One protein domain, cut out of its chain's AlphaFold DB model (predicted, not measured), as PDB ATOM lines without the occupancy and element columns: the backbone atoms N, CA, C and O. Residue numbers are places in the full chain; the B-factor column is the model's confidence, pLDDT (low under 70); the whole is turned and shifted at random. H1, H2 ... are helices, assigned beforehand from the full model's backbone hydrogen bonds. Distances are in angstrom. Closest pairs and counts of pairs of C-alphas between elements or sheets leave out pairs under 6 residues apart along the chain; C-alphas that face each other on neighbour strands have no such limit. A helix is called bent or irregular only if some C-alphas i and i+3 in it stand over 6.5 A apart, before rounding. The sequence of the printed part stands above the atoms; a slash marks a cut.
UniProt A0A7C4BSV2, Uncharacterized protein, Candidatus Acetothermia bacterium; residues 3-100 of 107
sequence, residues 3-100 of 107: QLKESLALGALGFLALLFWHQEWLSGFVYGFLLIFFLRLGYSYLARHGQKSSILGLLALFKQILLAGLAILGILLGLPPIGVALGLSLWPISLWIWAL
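AT A GLANCE: This is residues 3 to 100 of the 107 residues of an uncharacterized protein of Candidatus Acetothermia bacterium (UniProt A0A7C4BSV2). What shape do these coordinates make? H1, H2 and H3 stand side by side in a row, each running against the one before it, and H4 crosses H2 slantwise over one side of this row, from the last turns of H3 to the first turns of H1. The four make an up-and-down bundle, and residues 48 to 54 stick out at one end. What is it made of, and how large is it? The printed part has 98 residues with four named helices, in the order H1, H2, H3, H4, and no named strand; the class is all helix. It is compact, with a radius of gyration of the C-alphas of 14.2 A and spans of 44 by 32 by 18 A.

HOW THE PARTS SIT: How does the printed part begin? H1, residues 3 to 21, and H2, residues 23 to 48, form a helical hairpin: they touch at a shallow tilt of 5 degrees, opposite ways, and their closest C-alphas, of Leu 18 and Leu 26, are 5.9 A apart. H2 touches H1 with residues 25 to 37 alone. What follows? H3, residues 53 to 76, touches H2 in a second hairpin, at a shallow tilt of 17 degrees, opposite ways; the closest C-alphas, of Ala 47 and Leu 56, are 7.0 A apart. H1 and H3 are apart. Where does the last helix go? H4, residues 81 to 100, touches H3 in a third hairpin, with residues 81 to 84 alone, closest at the C-alphas of Ile 75 and Pro 81, 5.8 A. It touches H2 the same way at a steep tilt of 45 degrees, closest at the C-alphas of Phe 29 and Gly 83, 4.1 A. It touches residues 3 to 11 of H1, opposite ways at a steep tilt of 40 degrees, closest at the C-alphas of Ser 7 and Ser 94, 5.5 A. How sound are the backbones? Every O i to N i+4 pair is within hydrogen-bond range in H1 and H3, against 20 of 22 in H2 and 13 of 16 in H4.

IN THESE COORDINATES: Where are the ends? H1 begins at C-alpha 3, (3.472, 25.767, 28.410), and H4 ends at C-alpha 100, (7.680, 21.213, 38.644). How long are the helices? From first to last C-alpha H1 measures 26.4 A, H2 37.5 A, H3 34.7 A and H4 28.7 A. Are they straight? H2 is irregular, but only just: C-alphas 24 and 27 are 6.9 A apart. H4 has a kink of 31 degrees near residue 91 and is neither bent nor irregular, but only just: C-alphas 88 and 91 are 6.4 A apart.

THE WHOLE: How far does it reach? The two C-alphas farthest apart, of Phe 20 and Lys 52, are 45.2 A apart. Is it continuous? The printed part has no cut, and the links H1 to H2, H2 to H3 and H3 to H4 are tight. Where is confidence low? The mean pLDDT of the printed part is 84.8, and residues 50 to 51 are under 70.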
ATOM      1  N   GLN A   3       2.080  26.015  28.776       71.25
ATOM      2  CA  GLN A   3       3.472  25.767  28.410       71.25
ATOM      3  C   GLN A   3       3.980  26.552  27.174       71.25
ATOM      4  O   GLN A   3       5.183  26.669  26.959       71.25
ATOM      5  N   LEU A   4       3.081  27.068  26.324       75.25
ATOM      6  CA  LEU A   4       3.440  27.824  25.111       75.25
ATOM      7  C   LEU A   4       3.879  29.254  25.466       75.25
ATOM      8  O   LEU A   4       4.847  29.765  24.907       75.25
ATOM      9  N   LYS A   5       3.207  29.857  26.456       81.75
ATOM     10  CA  LYS A   5       3.585  31.157  27.027       81.75
ATOM     11  C   LYS A   5       4.939  31.070  27.729       81.75
ATOM     12  O   LYS A   5       5.746  31.979  27.599       81.75
ATOM     13  N   GLU A   6       5.206  29.959  28.409       80.62
ATOM     14  CA  GLU A   6       6.485  29.721  29.086       80.62
ATOM     15  C   GLU A   6       7.639  29.594  28.095       80.62
ATOM     16  O   GLU A   6       8.670  30.221  28.296       80.62
ATOM     17  N   SER A   7       7.466  28.878  26.978       81.62
ATOM     18  CA  SER A   7       8.486  28.869  25.920       81.62
ATOM     19  C   SER A   7       8.724  30.240  25.301       81.62
ATOM     20  O   SER A   7       9.871  30.556  25.018       81.62
ATOM     21  N   LEU A   8       7.682  31.051  25.090       85.19
ATOM     22  CA  LEU A   8       7.849  32.415  24.577       85.19
ATOM     23  C   LEU A   8       8.598  33.302  25.575       85.19
ATOM     24  O   LEU A   8       9.511  34.016  25.179       85.19
ATOM     25  N   ALA A   9       8.254  33.220  26.860       87.88
ATOM     26  CA  ALA A   9       8.936  33.965  27.912       87.88
ATOM     27  C   ALA A   9      10.410  33.545  28.036       87.88
ATOM     28  O   ALA A   9      11.290  34.398  28.063       87.88
ATOM     29  N   LEU A  10      10.692  32.239  28.038       86.69
ATOM     30  CA  LEU A  10      12.059  31.714  28.069       86.69
ATOM     31  C   LEU A  10      12.835  32.060  26.794       86.69
ATOM     32  O   LEU A  10      14.016  32.380  26.868       86.69
ATOM     33  N   GLY A  11      12.171  32.042  25.636       86.75
ATOM     34  CA  GLY A  11      12.737  32.483  24.364       86.75
ATOM     35  C   GLY A  11      13.112  33.960  24.380       86.75
ATOM     36  O   GLY A  11      14.224  34.304  23.997       86.75
ATOM     37  N   ALA A  12      12.229  34.825  24.885       89.75
ATOM     38  CA  ALA A  12      12.490  36.254  25.018       89.75
ATOM     39  C   ALA A  12      13.630  36.542  26.007       89.75
ATOM     40  O   ALA A  12      14.520  37.330  25.702       89.75
ATOM     41  N   LEU A  13      13.646  35.870  27.162       90.94
ATOM     42  CA  LEU A  13      14.727  36.003  28.143       90.94
ATOM     43  C   LEU A  13      16.066  35.504  27.588       90.94
ATOM     44  O   LEU A  13      17.073  36.190  27.738       90.94
ATOM     45  N   GLY A  14      16.077  34.352  26.913       86.69
ATOM     46  CA  GLY A  14      17.275  33.816  26.265       86.69
ATOM     47  C   GLY A  14      17.781  34.717  25.139       86.69
ATOM     48  O   GLY A  14      18.979  34.962  25.044       86.69
ATOM     49  N   PHE A  15      16.871  35.282  24.340       90.38
ATOM     50  CA  PHE A  15      17.207  36.255  23.303       90.38
ATOM     51  C   PHE A  15      17.856  37.504  23.899       90.38
ATOM     52  O   PHE A  15      18.926  37.903  23.451       90.38
ATOM     53  N   LEU A  16      17.244  38.095  24.932       91.50
ATOM     54  CA  LEU A  16      17.795  39.265  25.617       91.50
ATOM     55  C   LEU A  16      19.162  38.953  26.232       91.50
ATOM     56  O   LEU A  16      20.097  39.720  26.040       91.50
ATOM     57  N   ALA A  17      19.314  37.812  26.909       90.00
ATOM     58  CA  ALA A  17      20.592  37.410  27.493       90.00
ATOM     59  C   ALA A  17      21.699  37.296  26.431       90.00
ATOM     60  O   ALA A  17      22.799  37.814  26.619       90.00
ATOM     61  N   LEU A  18      21.400  36.672  25.288       88.25
ATOM     62  CA  LEU A  18      22.363  36.520  24.196       88.25
ATOM     63  C   LEU A  18      22.657  37.835  23.469       88.25
ATOM     64  O   LEU A  18      23.785  38.028  23.023       88.25
ATOM     65  N   LEU A  19      21.691  38.754  23.402       89.62
ATOM     66  CA  LEU A  19      21.871  40.079  22.803       89.62
ATOM     67  C   LEU A  19      22.959  40.898  23.516       89.62
ATOM     68  O   LEU A  19      23.693  41.642  22.863       89.62
ATOM     69  N   PHE A  20      23.073  40.750  24.840       88.38
ATOM     70  CA  PHE A  20      24.046  41.483  25.655       88.38
ATOM     71  C   PHE A  20      25.339  40.705  25.932       88.38
ATOM     72  O   PHE A  20      26.353  41.333  26.218       88.38
ATOM     73  N   TRP A  21      25.322  39.369  25.853       87.25
ATOM     74  CA  TRP A  21      26.472  38.536  26.228       87.25
ATOM     75  C   TRP A  21      27.263  38.001  25.022       87.25
ATOM     76  O   TRP A  21      28.463  38.234  24.930       87.25
ATOM     77  N   HIS A  22      26.621  37.279  24.097       85.00
ATOM     78  CA  HIS A  22      27.275  36.655  22.934       85.00
ATOM     79  C   HIS A  22      26.379  36.779  21.698       85.00
ATOM     80  O   HIS A  22      25.650  35.852  21.330       85.00
ATOM     81  N   GLN A  23      26.458  37.935  21.035       87.81
ATOM     82  CA  GLN A  23      25.653  38.243  19.845       87.81
ATOM     83  C   GLN A  23      25.887  37.261  18.698       87.81
ATOM     84  O   GLN A  23      24.974  36.973  17.926       87.81
ATOM     85  N   GLU A  24      27.089  36.697  18.613       89.62
ATOM     86  CA  GLU A  24      27.427  35.689  17.616       89.62
ATOM     87  C   GLU A  24      26.519  34.454  17.706       89.62
ATOM     88  O   GLU A  24      26.181  33.893  16.674       89.62
ATOM     89  N   TRP A  25      26.031  34.069  18.895       90.00
ATOM     90  CA  TRP A  25      25.147  32.905  19.080       90.00
ATOM     91  C   TRP A  25      23.673  33.205  18.796       90.00
ATOM     92  O   TRP A  25      22.861  32.280  18.714       90.00
ATOM     93  N   LEU A  26      23.319  34.481  18.631       90.81
ATOM     94  CA  LEU A  26      21.939  34.941  18.510       90.81
ATOM     95  C   LEU A  26      21.249  34.344  17.278       90.81
ATOM     96  O   LEU A  26      20.113  33.887  17.370       90.81
ATOM     97  N   SER A  27      21.938  34.297  16.137       90.62
ATOM     98  CA  SER A  27      21.392  33.760  14.882       90.62
ATOM     99  C   SER A  27      21.047  32.273  15.004       90.62
ATOM    100  O   SER A  27      19.935  31.860  14.666       90.62
ATOM    101  N   GLY A  28      21.961  31.479  15.571       90.00
ATOM    102  CA  GLY A  28      21.732  30.066  15.867       90.00
ATOM    103  C   GLY A  28      20.596  29.870  16.870       90.00
ATOM    104  O   GLY A  28      19.732  29.018  16.669       90.00
ATOM    105  N   PHE A  29      20.545  30.696  17.916       92.06
ATOM    106  CA  PHE A  29      19.490  30.647  18.926       92.06
ATOM    107  C   PHE A  29      18.108  30.939  18.354       92.06
ATOM    108  O   PHE A  29      17.186  30.156  18.572       92.06
ATOM    109  N   VAL A  30      17.963  32.025  17.591       92.06
ATOM    110  CA  VAL A  30      16.694  32.394  16.952       92.06
ATOM    111  C   VAL A  30      16.246  31.288  16.005       92.06
ATOM    112  O   VAL A  30      15.082  30.891  16.044       92.06
ATOM    113  N   TYR A  31      17.171  30.740  15.214       91.88
ATOM    114  CA  TYR A  31      16.891  29.606  14.340       91.88
ATOM    115  C   TYR A  31      16.364  28.398  15.127       91.88
ATOM    116  O   TYR A  31      15.255  27.930  14.864       91.88
ATOM    117  N   GLY A  32      17.112  27.925  16.131       88.88
ATOM    118  CA  GLY A  32      16.728  26.771  16.949       88.88
ATOM    119  C   GLY A  32      15.413  26.989  17.705       88.88
ATOM    120  O   GLY A  32      14.576  26.086  17.782       88.88
ATOM    121  N   PHE A  33      15.189  28.203  18.209       90.06
ATOM    122  CA  PHE A  33      13.964  28.582  18.902       90.06
ATOM    123  C   PHE A  33      12.743  28.580  17.973       90.06
ATOM    124  O   PHE A  33      11.722  27.974  18.299       90.06
ATOM    125  N   LEU A  34      12.831  29.219  16.803       89.38
ATOM    126  CA  LEU A  34      11.734  29.231  15.833       89.38
ATOM    127  C   LEU A  34      11.421  27.817  15.353       89.38
ATOM    128  O   LEU A  34      10.255  27.418  15.319       89.38
ATOM    129  N   LEU A  35      12.462  27.035  15.062       88.31
ATOM    130  CA  LEU A  35      12.338  25.646  14.649       88.31
ATOM    131  C   LEU A  35      11.496  24.842  15.645       88.31
ATOM    132  O   LEU A  35      10.491  24.225  15.276       88.31
ATOM    133  N   ILE A  36      11.871  24.884  16.928       86.56
ATOM    134  CA  ILE A  36      11.176  24.115  17.957       86.56
ATOM    135  C   ILE A  36       9.775  24.660  18.243       86.56
ATOM    136  O   ILE A  36       8.857  23.881  18.516       86.56
ATOM    137  N   PHE A  37       9.586  25.976  18.128       86.38
ATOM    138  CA  PHE A  37       8.306  26.649  18.320       86.38
ATOM    139  C   PHE A  37       7.266  26.219  17.275       86.38
ATOM    140  O   PHE A  37       6.167  25.789  17.646       86.38
ATOM    141  N   PHE A  38       7.610  26.241  15.985       86.44
ATOM    142  CA  PHE A  38       6.702  25.810  14.915       86.44
ATOM    143  C   PHE A  38       6.390  24.313  14.988       86.44
ATOM    144  O   PHE A  38       5.225  23.915  14.912       86.44
ATOM    145  N   LEU A  39       7.400  23.475  15.240       84.12
ATOM    146  CA  LEU A  39       7.199  22.035  15.436       84.12
ATOM    147  C   LEU A  39       6.304  21.726  16.634       84.12
ATOM    148  O   LEU A  39       5.525  20.772  16.614       84.12
ATOM    149  N   ARG A  40       6.392  22.529  17.695       81.62
ATOM    150  CA  ARG A  40       5.502  22.416  18.850       81.62
ATOM    151  C   ARG A  40       4.067  22.796  18.502       81.62
ATOM    152  O   ARG A  40       3.159  22.089  18.938       81.62
ATOM    153  N   LEU A  41       3.857  23.878  17.754       82.62
ATOM    154  CA  LEU A  41       2.525  24.288  17.308       82.62
ATOM    155  C   LEU A  41       1.874  23.201  16.448       82.62
ATOM    156  O   LEU A  41       0.759  22.786  16.760       82.62
ATOM    157  N   GLY A  42       2.601  22.678  15.457       81.31
ATOM    158  CA  GLY A  42       2.127  21.585  14.607       81.31
ATOM    159  C   GLY A  42       1.772  20.336  15.414       81.31
ATOM    160  O   GLY A  42       0.648  19.845  15.333       81.31
ATOM    161  N   TYR A  43       2.681  19.875  16.280       79.06
ATOM    162  CA  TYR A  43       2.432  18.703  17.129       79.06
ATOM    163  C   TYR A  43       1.229  18.901  18.062       79.06
ATOM    164  O   TYR A  43       0.392  18.017  18.205       79.06
ATOM    165  N   SER A  44       1.107  20.082  18.671       79.12
ATOM    166  CA  SER A  44      -0.008  20.418  19.562       79.12
ATOM    167  C   SER A  44      -1.348  20.459  18.829       79.12
ATOM    168  O   SER A  44      -2.367  20.065  19.393       79.12
ATOM    169  N   TYR A  45      -1.357  20.945  17.588       82.81
ATOM    170  CA  TYR A  45      -2.538  20.980  16.732       82.81
ATOM    171  C   TYR A  45      -3.003  19.565  16.357       82.81
ATOM    172  O   TYR A  45      -4.174  19.228  16.539       82.81
ATOM    173  N   LEU A  46      -2.062  18.717  15.927       76.56
ATOM    174  CA  LEU A  46      -2.292  17.307  15.596       76.56
ATOM    175  C   LEU A  46      -2.760  16.490  16.807       76.56
ATOM    176  O   LEU A  46      -3.710  15.719  16.700       76.56
ATOM    177  N   ALA A  47      -2.158  16.711  17.979       74.19
ATOM    178  CA  ALA A  47      -2.549  16.034  19.214       74.19
ATOM    179  C   ALA A  47      -3.986  16.366  19.650       74.19
ATOM    180  O   ALA A  47      -4.685  15.505  20.180       74.19
ATOM    181  N   ARG A  48      -4.463  17.593  19.394       76.88
ATOM    182  CA  ARG A  48      -5.851  17.985  19.693       76.88
ATOM    183  C   ARG A  48      -6.881  17.357  18.758       76.88
ATOM    184  O   ARG A  48      -8.038  17.262  19.144       76.88
ATOM    185  N   HIS A  49      -6.480  16.905  17.572       79.12
ATOM    186  CA  HIS A  49      -7.370  16.241  16.614       79.12
ATOM    187  C   HIS A  49      -7.666  14.768  16.965       79.12
ATOM    188  O   HIS A  49      -8.209  14.037  16.142       79.12
ATOM    189  N   GLY A  50      -7.332  14.310  18.181       61.69
ATOM    190  CA  GLY A  50      -7.759  13.000  18.687       61.69
ATOM    191  C   GLY A  50      -7.103  11.804  17.990       61.69
ATOM    192  O   GLY A  50      -7.682  10.720  17.949       61.69
ATOM    193  N   GLN A  51      -5.907  11.983  17.419       67.25
ATOM    194  CA  GLN A  51      -5.185  10.889  16.769       67.25
ATOM    195  C   GLN A  51      -4.813   9.779  17.766       67.25
ATOM    196  O   GLN A  51      -4.476  10.038  18.922       67.25
ATOM    197  N   LYS A  52      -4.854   8.524  17.296       72.69
ATOM    198  CA  LYS A  52      -4.509   7.334  18.090       72.69
ATOM    199  C   LYS A  52      -3.094   7.454  18.675       72.69
ATOM    200  O   LYS A  52      -2.183   7.933  18.006       72.69
ATOM    201  N   SER A  53      -2.897   6.939  19.891       70.69
ATOM    202  CA  SER A  53      -1.619   6.986  20.629       70.69
ATOM    203  C   SER A  53      -0.413   6.477  19.815       70.69
ATOM    204  O   SER A  53       0.662   7.073  19.849       70.69
ATOM    205  N   SER A  54      -0.603   5.443  18.987       74.44
ATOM    206  CA  SER A  54       0.434   4.924  18.081       74.44
ATOM    207  C   SER A  54       0.889   5.941  17.028       74.44
ATOM    208  O   SER A  54       2.076   6.037  16.726       74.44
ATOM    209  N   ILE A  55      -0.042   6.742  16.505       77.19
ATOM    210  CA  ILE A  55       0.233   7.785  15.512       77.19
ATOM    211  C   ILE A  55       1.012   8.926  16.166       77.19
ATOM    212  O   ILE A  55       1.978   9.409  15.584       77.19
ATOM    213  N   LEU A  56       0.668   9.298  17.404       74.94
ATOM    214  CA  LEU A  56       1.393  10.314  18.175       74.94
ATOM    215  C   LEU A  56       2.837   9.901  18.491       74.94
ATOM    216  O   LEU A  56       3.725  10.756  18.475       74.94
ATOM    217  N   GLY A  57       3.076   8.608  18.739       78.06
ATOM    218  CA  GLY A  57       4.419   8.047  18.911       78.06
ATOM    219  C   GLY A  57       5.253   8.118  17.629       78.06
ATOM    220  O   GLY A  57       6.387   8.595  17.655       78.06
ATOM    221  N   LEU A  58       4.668   7.736  16.487       81.56
ATOM    222  CA  LEU A  58       5.326   7.846  15.180       81.56
ATOM    223  C   LEU A  58       5.655   9.311  14.836       81.56
ATOM    224  O   LEU A  58       6.746   9.622  14.360       81.56
ATOM    225  N   LEU A  59       4.734  10.225  15.151       80.44
ATOM    226  CA  LEU A  59       4.909  11.665  14.969       80.44
ATOM    227  C   LEU A  59       6.018  12.241  15.855       80.44
ATOM    228  O   LEU A  59       6.733  13.146  15.429       80.44
ATOM    229  N   ALA A  60       6.183  11.722  17.074       80.81
ATOM    230  CA  ALA A  60       7.267  12.126  17.965       80.81
ATOM    231  C   ALA A  60       8.641  11.701  17.420       80.81
ATOM    232  O   ALA A  60       9.580  12.498  17.447       80.81
ATOM    233  N   LEU A  61       8.742  10.489  16.867       83.88
ATOM    234  CA  LEU A  61       9.943   9.996  16.184       83.88
ATOM    235  C   LEU A  61      10.273  10.843  14.950       83.88
ATOM    236  O   LEU A  61      11.390  11.346  14.825       83.88
ATOM    237  N   PHE A  62       9.285  11.078  14.084       83.56
ATOM    238  CA  PHE A  62       9.453  11.921  12.901       83.56
ATOM    239  C   PHE A  62       9.891  13.343  13.274       83.56
ATOM    240  O   PHE A  62      10.796  13.903  12.659       83.56
ATOM    241  N   LYS A  63       9.315  13.909  14.342       84.56
ATOM    242  CA  LYS A  63       9.719  15.206  14.890       84.56
ATOM    243  C   LYS A  63      11.189  15.228  15.321       84.56
ATOM    244  O   LYS A  63      11.864  16.214  15.044       84.56
ATOM    245  N   GLN A  64      11.676  14.197  16.010       85.62
ATOM    246  CA  GLN A  64      13.077  14.116  16.449       85.62
ATOM    247  C   GLN A  64      14.032  14.062  15.251       85.62
ATOM    248  O   GLN A  64      15.007  14.806  15.218       85.62
ATOM    249  N   ILE A  65      13.704  13.256  14.235       87.44
ATOM    250  CA  ILE A  65      14.486  13.162  12.992       87.44
ATOM    251  C   ILE A  65      14.514  14.516  12.275       87.44
ATOM    252  O   ILE A  65      15.579  14.982  11.878       87.44
ATOM    253  N   LEU A  66      13.360  15.176  12.155       86.00
ATOM    254  CA  LEU A  66      13.255  16.477  11.501       86.00
ATOM    255  C   LEU A  66      14.038  17.561  12.256       86.00
ATOM    256  O   LEU A  66      14.740  18.353  11.632       86.00
ATOM    257  N   LEU A  67      13.959  17.581  13.591       86.19
ATOM    258  CA  LEU A  67      14.734  18.504  14.425       86.19
ATOM    259  C   LEU A  67      16.234  18.270  14.291       86.19
ATOM    260  O   LEU A  67      16.972  19.236  14.142       86.19
ATOM    261  N   ALA A  68      16.676  17.012  14.320       86.38
ATOM    262  CA  ALA A  68      18.081  16.672  14.149       86.38
ATOM    263  C   ALA A  68      18.583  17.084  12.758       86.38
ATOM    264  O   ALA A  68      19.612  17.744  12.649       86.38
ATOM    265  N   GLY A  69      17.822  16.773  11.703       88.31
ATOM    266  CA  GLY A  69      18.163  17.147  10.330       88.31
ATOM    267  C   GLY A  69      18.238  18.661  10.130       88.31
ATOM    268  O   GLY A  69      19.197  19.157   9.549       88.31
ATOM    269  N   LEU A  70      17.269  19.410  10.661       86.06
ATOM    270  CA  LEU A  70      17.252  20.871  10.557       86.06
ATOM    271  C   LEU A  70      18.316  21.528  11.450       86.06
ATOM    272  O   LEU A  70      18.918  22.515  11.042       86.06
ATOM    273  N   ALA A  71      18.634  20.957  12.613       86.38
ATOM    274  CA  ALA A  71      19.762  21.410  13.425       86.38
ATOM    275  C   ALA A  71      21.096  21.240  12.682       86.38
ATOM    276  O   ALA A  71      21.887  22.180  12.628       86.38
ATOM    277  N   ILE A  72      21.318  20.078  12.055       89.88
ATOM    278  CA  ILE A  72      22.505  19.817  11.230       89.88
ATOM    279  C   ILE A  72      22.543  20.775  10.038       89.88
ATOM    280  O   ILE A  72      23.582  21.375   9.783       89.88
ATOM    281  N   LEU A  73      21.420  20.975   9.345       89.81
ATOM    282  CA  LEU A  73      21.339  21.914   8.226       89.81
ATOM    283  C   LEU A  73      21.688  23.341   8.664       89.81
ATOM    284  O   LEU A  73      22.459  24.006   7.985       89.81
ATOM    285  N   GLY A  74      21.179  23.796   9.810       85.69
ATOM    286  CA  GLY A  74      21.530  25.099  10.372       85.69
ATOM    287  C   GLY A  74      23.036  25.249  10.602       85.69
ATOM    288  O   GLY A  74      23.618  26.259  10.214       85.69
ATOM    289  N   ILE A  75      23.682  24.221  11.158       87.19
ATOM    290  CA  ILE A  75      25.139  24.199  11.363       87.19
ATOM    291  C   ILE A  75      25.882  24.221  10.019       87.19
ATOM    292  O   ILE A  75      26.837  24.978   9.859       87.19
ATOM    293  N   LEU A  76      25.428  23.442   9.032       90.75
ATOM    294  CA  LEU A  76      26.007  23.423   7.683       90.75
ATOM    295  C   LEU A  76      25.861  24.769   6.956       90.75
ATOM    296  O   LEU A  76      26.717  25.121   6.152       90.75
ATOM    297  N   LEU A  77      24.819  25.540   7.269       89.06
ATOM    298  CA  LEU A  77      24.616  26.909   6.782       89.06
ATOM    299  C   LEU A  77      25.474  27.951   7.526       89.06
ATOM    300  O   LEU A  77      25.308  29.149   7.309       89.06
ATOM    301  N   GLY A  78      26.390  27.513   8.396       89.88
ATOM    302  CA  GLY A  78      27.306  28.381   9.132       89.88
ATOM    303  C   GLY A  78      26.713  28.982  10.407       89.88
ATOM    304  O   GLY A  78      27.298  29.912  10.962       89.88
ATOM    305  N   LEU A  79      25.567  28.485  10.891       90.50
ATOM    306  CA  LEU A  79      25.019  28.954  12.162       90.50
ATOM    307  C   LEU A  79      25.834  28.412  13.350       90.50
ATOM    308  O   LEU A  79      26.230  27.243  13.352       90.50
ATOM    309  N   PRO A  80      26.021  29.220  14.408       90.88
ATOM    310  CA  PRO A  80      26.732  28.794  15.604       90.88
ATOM    311  C   PRO A  80      26.016  27.611  16.279       90.88
ATOM    312  O   PRO A  80      24.865  27.759  16.713       90.88
ATOM    313  N   PRO A  81      26.686  26.454  16.440       89.31
ATOM    314  CA  PRO A  81      26.059  25.235  16.955       89.31
ATOM    315  C   PRO A  81      25.563  25.397  18.395       89.31
ATOM    316  O   PRO A  81      24.502  24.881  18.746       89.31
ATOM    317  N   ILE A  82      26.287  26.168  19.214       90.75
ATOM    318  CA  ILE A  82      25.904  26.476  20.600       90.75
ATOM    319  C   ILE A  82      24.586  27.251  20.626       90.75
ATOM    320  O   ILE A  82      23.672  26.883  21.362       90.75
ATOM    321  N   GLY A  83      24.454  28.277  19.779       89.25
ATOM    322  CA  GLY A  83      23.218  29.043  19.647       89.25
ATOM    323  C   GLY A  83      22.040  28.139  19.292       89.25
ATOM    324  O   GLY A  83      21.024  28.149  19.985       89.25
ATOM    325  N   VAL A  84      22.201  27.292  18.270       89.44
ATOM    326  CA  VAL A  84      21.160  26.341  17.843       89.44
ATOM    327  C   VAL A  84      20.762  25.404  18.985       89.44
ATOM    328  O   VAL A  84      19.573  25.266  19.273       89.44
ATOM    329  N   ALA A  85      21.732  24.818  19.692       89.94
ATOM    330  CA  ALA A  85      21.470  23.937  20.829       89.94
ATOM    331  C   ALA A  85      20.698  24.646  21.956       89.94
ATOM    332  O   ALA A  85      19.716  24.101  22.468       89.94
ATOM    333  N   LEU A  86      21.086  25.879  22.300       89.50
ATOM    334  CA  LEU A  86      20.392  26.691  23.300       89.50
ATOM    335  C   LEU A  86      18.940  26.957  22.890       89.50
ATOM    336  O   LEU A  86      18.035  26.712  23.687       89.50
ATOM    337  N   GLY A  87      18.699  27.368  21.640       88.94
ATOM    338  CA  GLY A  87      17.350  27.610  21.122       88.94
ATOM    339  C   GLY A  87      16.459  26.362  21.174       88.94
ATOM    340  O   GLY A  87      15.305  26.434  21.601       88.94
ATOM    341  N   LEU A  88      17.007  25.196  20.819       88.12
ATOM    342  CA  LEU A  88      16.299  23.911  20.868       88.12
ATOM    343  C   LEU A  88      15.985  23.459  22.306       88.12
ATOM    344  O   LEU A  88      14.920  22.886  22.561       88.12
ATOM    345  N   SER A  89      16.887  23.737  23.252       87.06
ATOM    346  CA  SER A  89      16.770  23.329  24.661       87.06
ATOM    347  C   SER A  89      15.641  24.033  25.427       87.06
ATOM    348  O   SER A  89      15.163  23.528  26.444       87.06
ATOM    349  N   LEU A  90      15.132  25.159  24.921       85.56
ATOM    350  CA  LEU A  90      14.055  25.910  25.575       85.56
ATOM    351  C   LEU A  90      12.760  25.113  25.716       85.56
ATOM    352  O   LEU A  90      11.977  25.334  26.646       85.56
ATOM    353  N   TRP A  91      12.511  24.168  24.810       81.94
ATOM    354  CA  TRP A  91      11.324  23.333  24.899       81.94
ATOM    355  C   TRP A  91      11.365  22.352  26.081       81.94
ATOM    356  O   TRP A  91      10.449  22.437  26.909       81.94
ATOM    357  N   PRO A  92      12.367  21.462  26.228       81.44
ATOM    358  CA  PRO A  92      12.444  20.591  27.397       81.44
ATOM    359  C   PRO A  92      12.503  21.384  28.707       81.44
ATOM    360  O   PRO A  92      11.824  21.002  29.657       81.44
ATOM    361  N   ILE A  93      13.184  22.537  28.736       84.44
ATOM    362  CA  ILE A  93      13.210  23.426  29.910       84.44
ATOM    363  C   ILE A  93      11.797  23.921  30.263       84.44
ATOM    364  O   ILE A  93      11.386  23.840  31.419       84.44
ATOM    365  N   SER A  94      11.013  24.373  29.275       83.69
ATOM    366  CA  SER A  94       9.627  24.811  29.513       83.69
ATOM    367  C   SER A  94       8.738  23.689  30.059       83.69
ATOM    368  O   SER A  94       7.908  23.927  30.931       83.69
ATOM    369  N   LEU A  95       8.925  22.454  29.580       81.31
ATOM    370  CA  LEU A  95       8.185  21.292  30.074       81.31
ATOM    371  C   LEU A  95       8.571  20.950  31.511       81.31
ATOM    372  O   LEU A  95       7.696  20.634  32.311       81.31
ATOM    373  N   TRP A  96       9.857  21.048  31.839       84.31
ATOM    374  CA  TRP A  96      10.363  20.834  33.191       84.31
ATOM    375  C   TRP A  96       9.803  21.857  34.180       84.31
ATOM    376  O   TRP A  96       9.301  21.477  35.234       84.31
ATOM    377  N   ILE A  97       9.818  23.146  33.821       84.31
ATOM    378  CA  ILE A  97       9.254  24.222  34.653       84.31
ATOM    379  C   ILE A  97       7.764  23.989  34.898       84.31
ATOM    380  O   ILE A  97       7.302  24.089  36.036       84.31
ATOM    381  N   TRP A  98       7.019  23.647  33.847       84.50
ATOM    382  CA  TRP A  98       5.604  23.328  33.969       84.50
ATOM    383  C   TRP A  98       5.362  22.116  34.877       84.50
ATOM    384  O   TRP A  98       4.524  22.187  35.772       84.50
ATOM    385  N   ALA A  99       6.113  21.027  34.687       82.44
ATOM    386  CA  ALA A  99       5.978  19.811  35.485       82.44
ATOM    387  C   ALA A  99       6.268  20.074  36.971       82.44
ATOM    388  O   ALA A  99       5.493  19.665  37.831       82.44
ATOM    389  N   LEU A 100       7.335  20.822  37.276       85.88
ATOM    390  CA  LEU A 100       7.680  21.213  38.644       85.88
ATOM    391  C   LEU A 100       6.596  22.078  39.289       85.88
ATOM    392  O   LEU A 100       6.273  21.879  40.460       85.88
TER     393      LEU A 100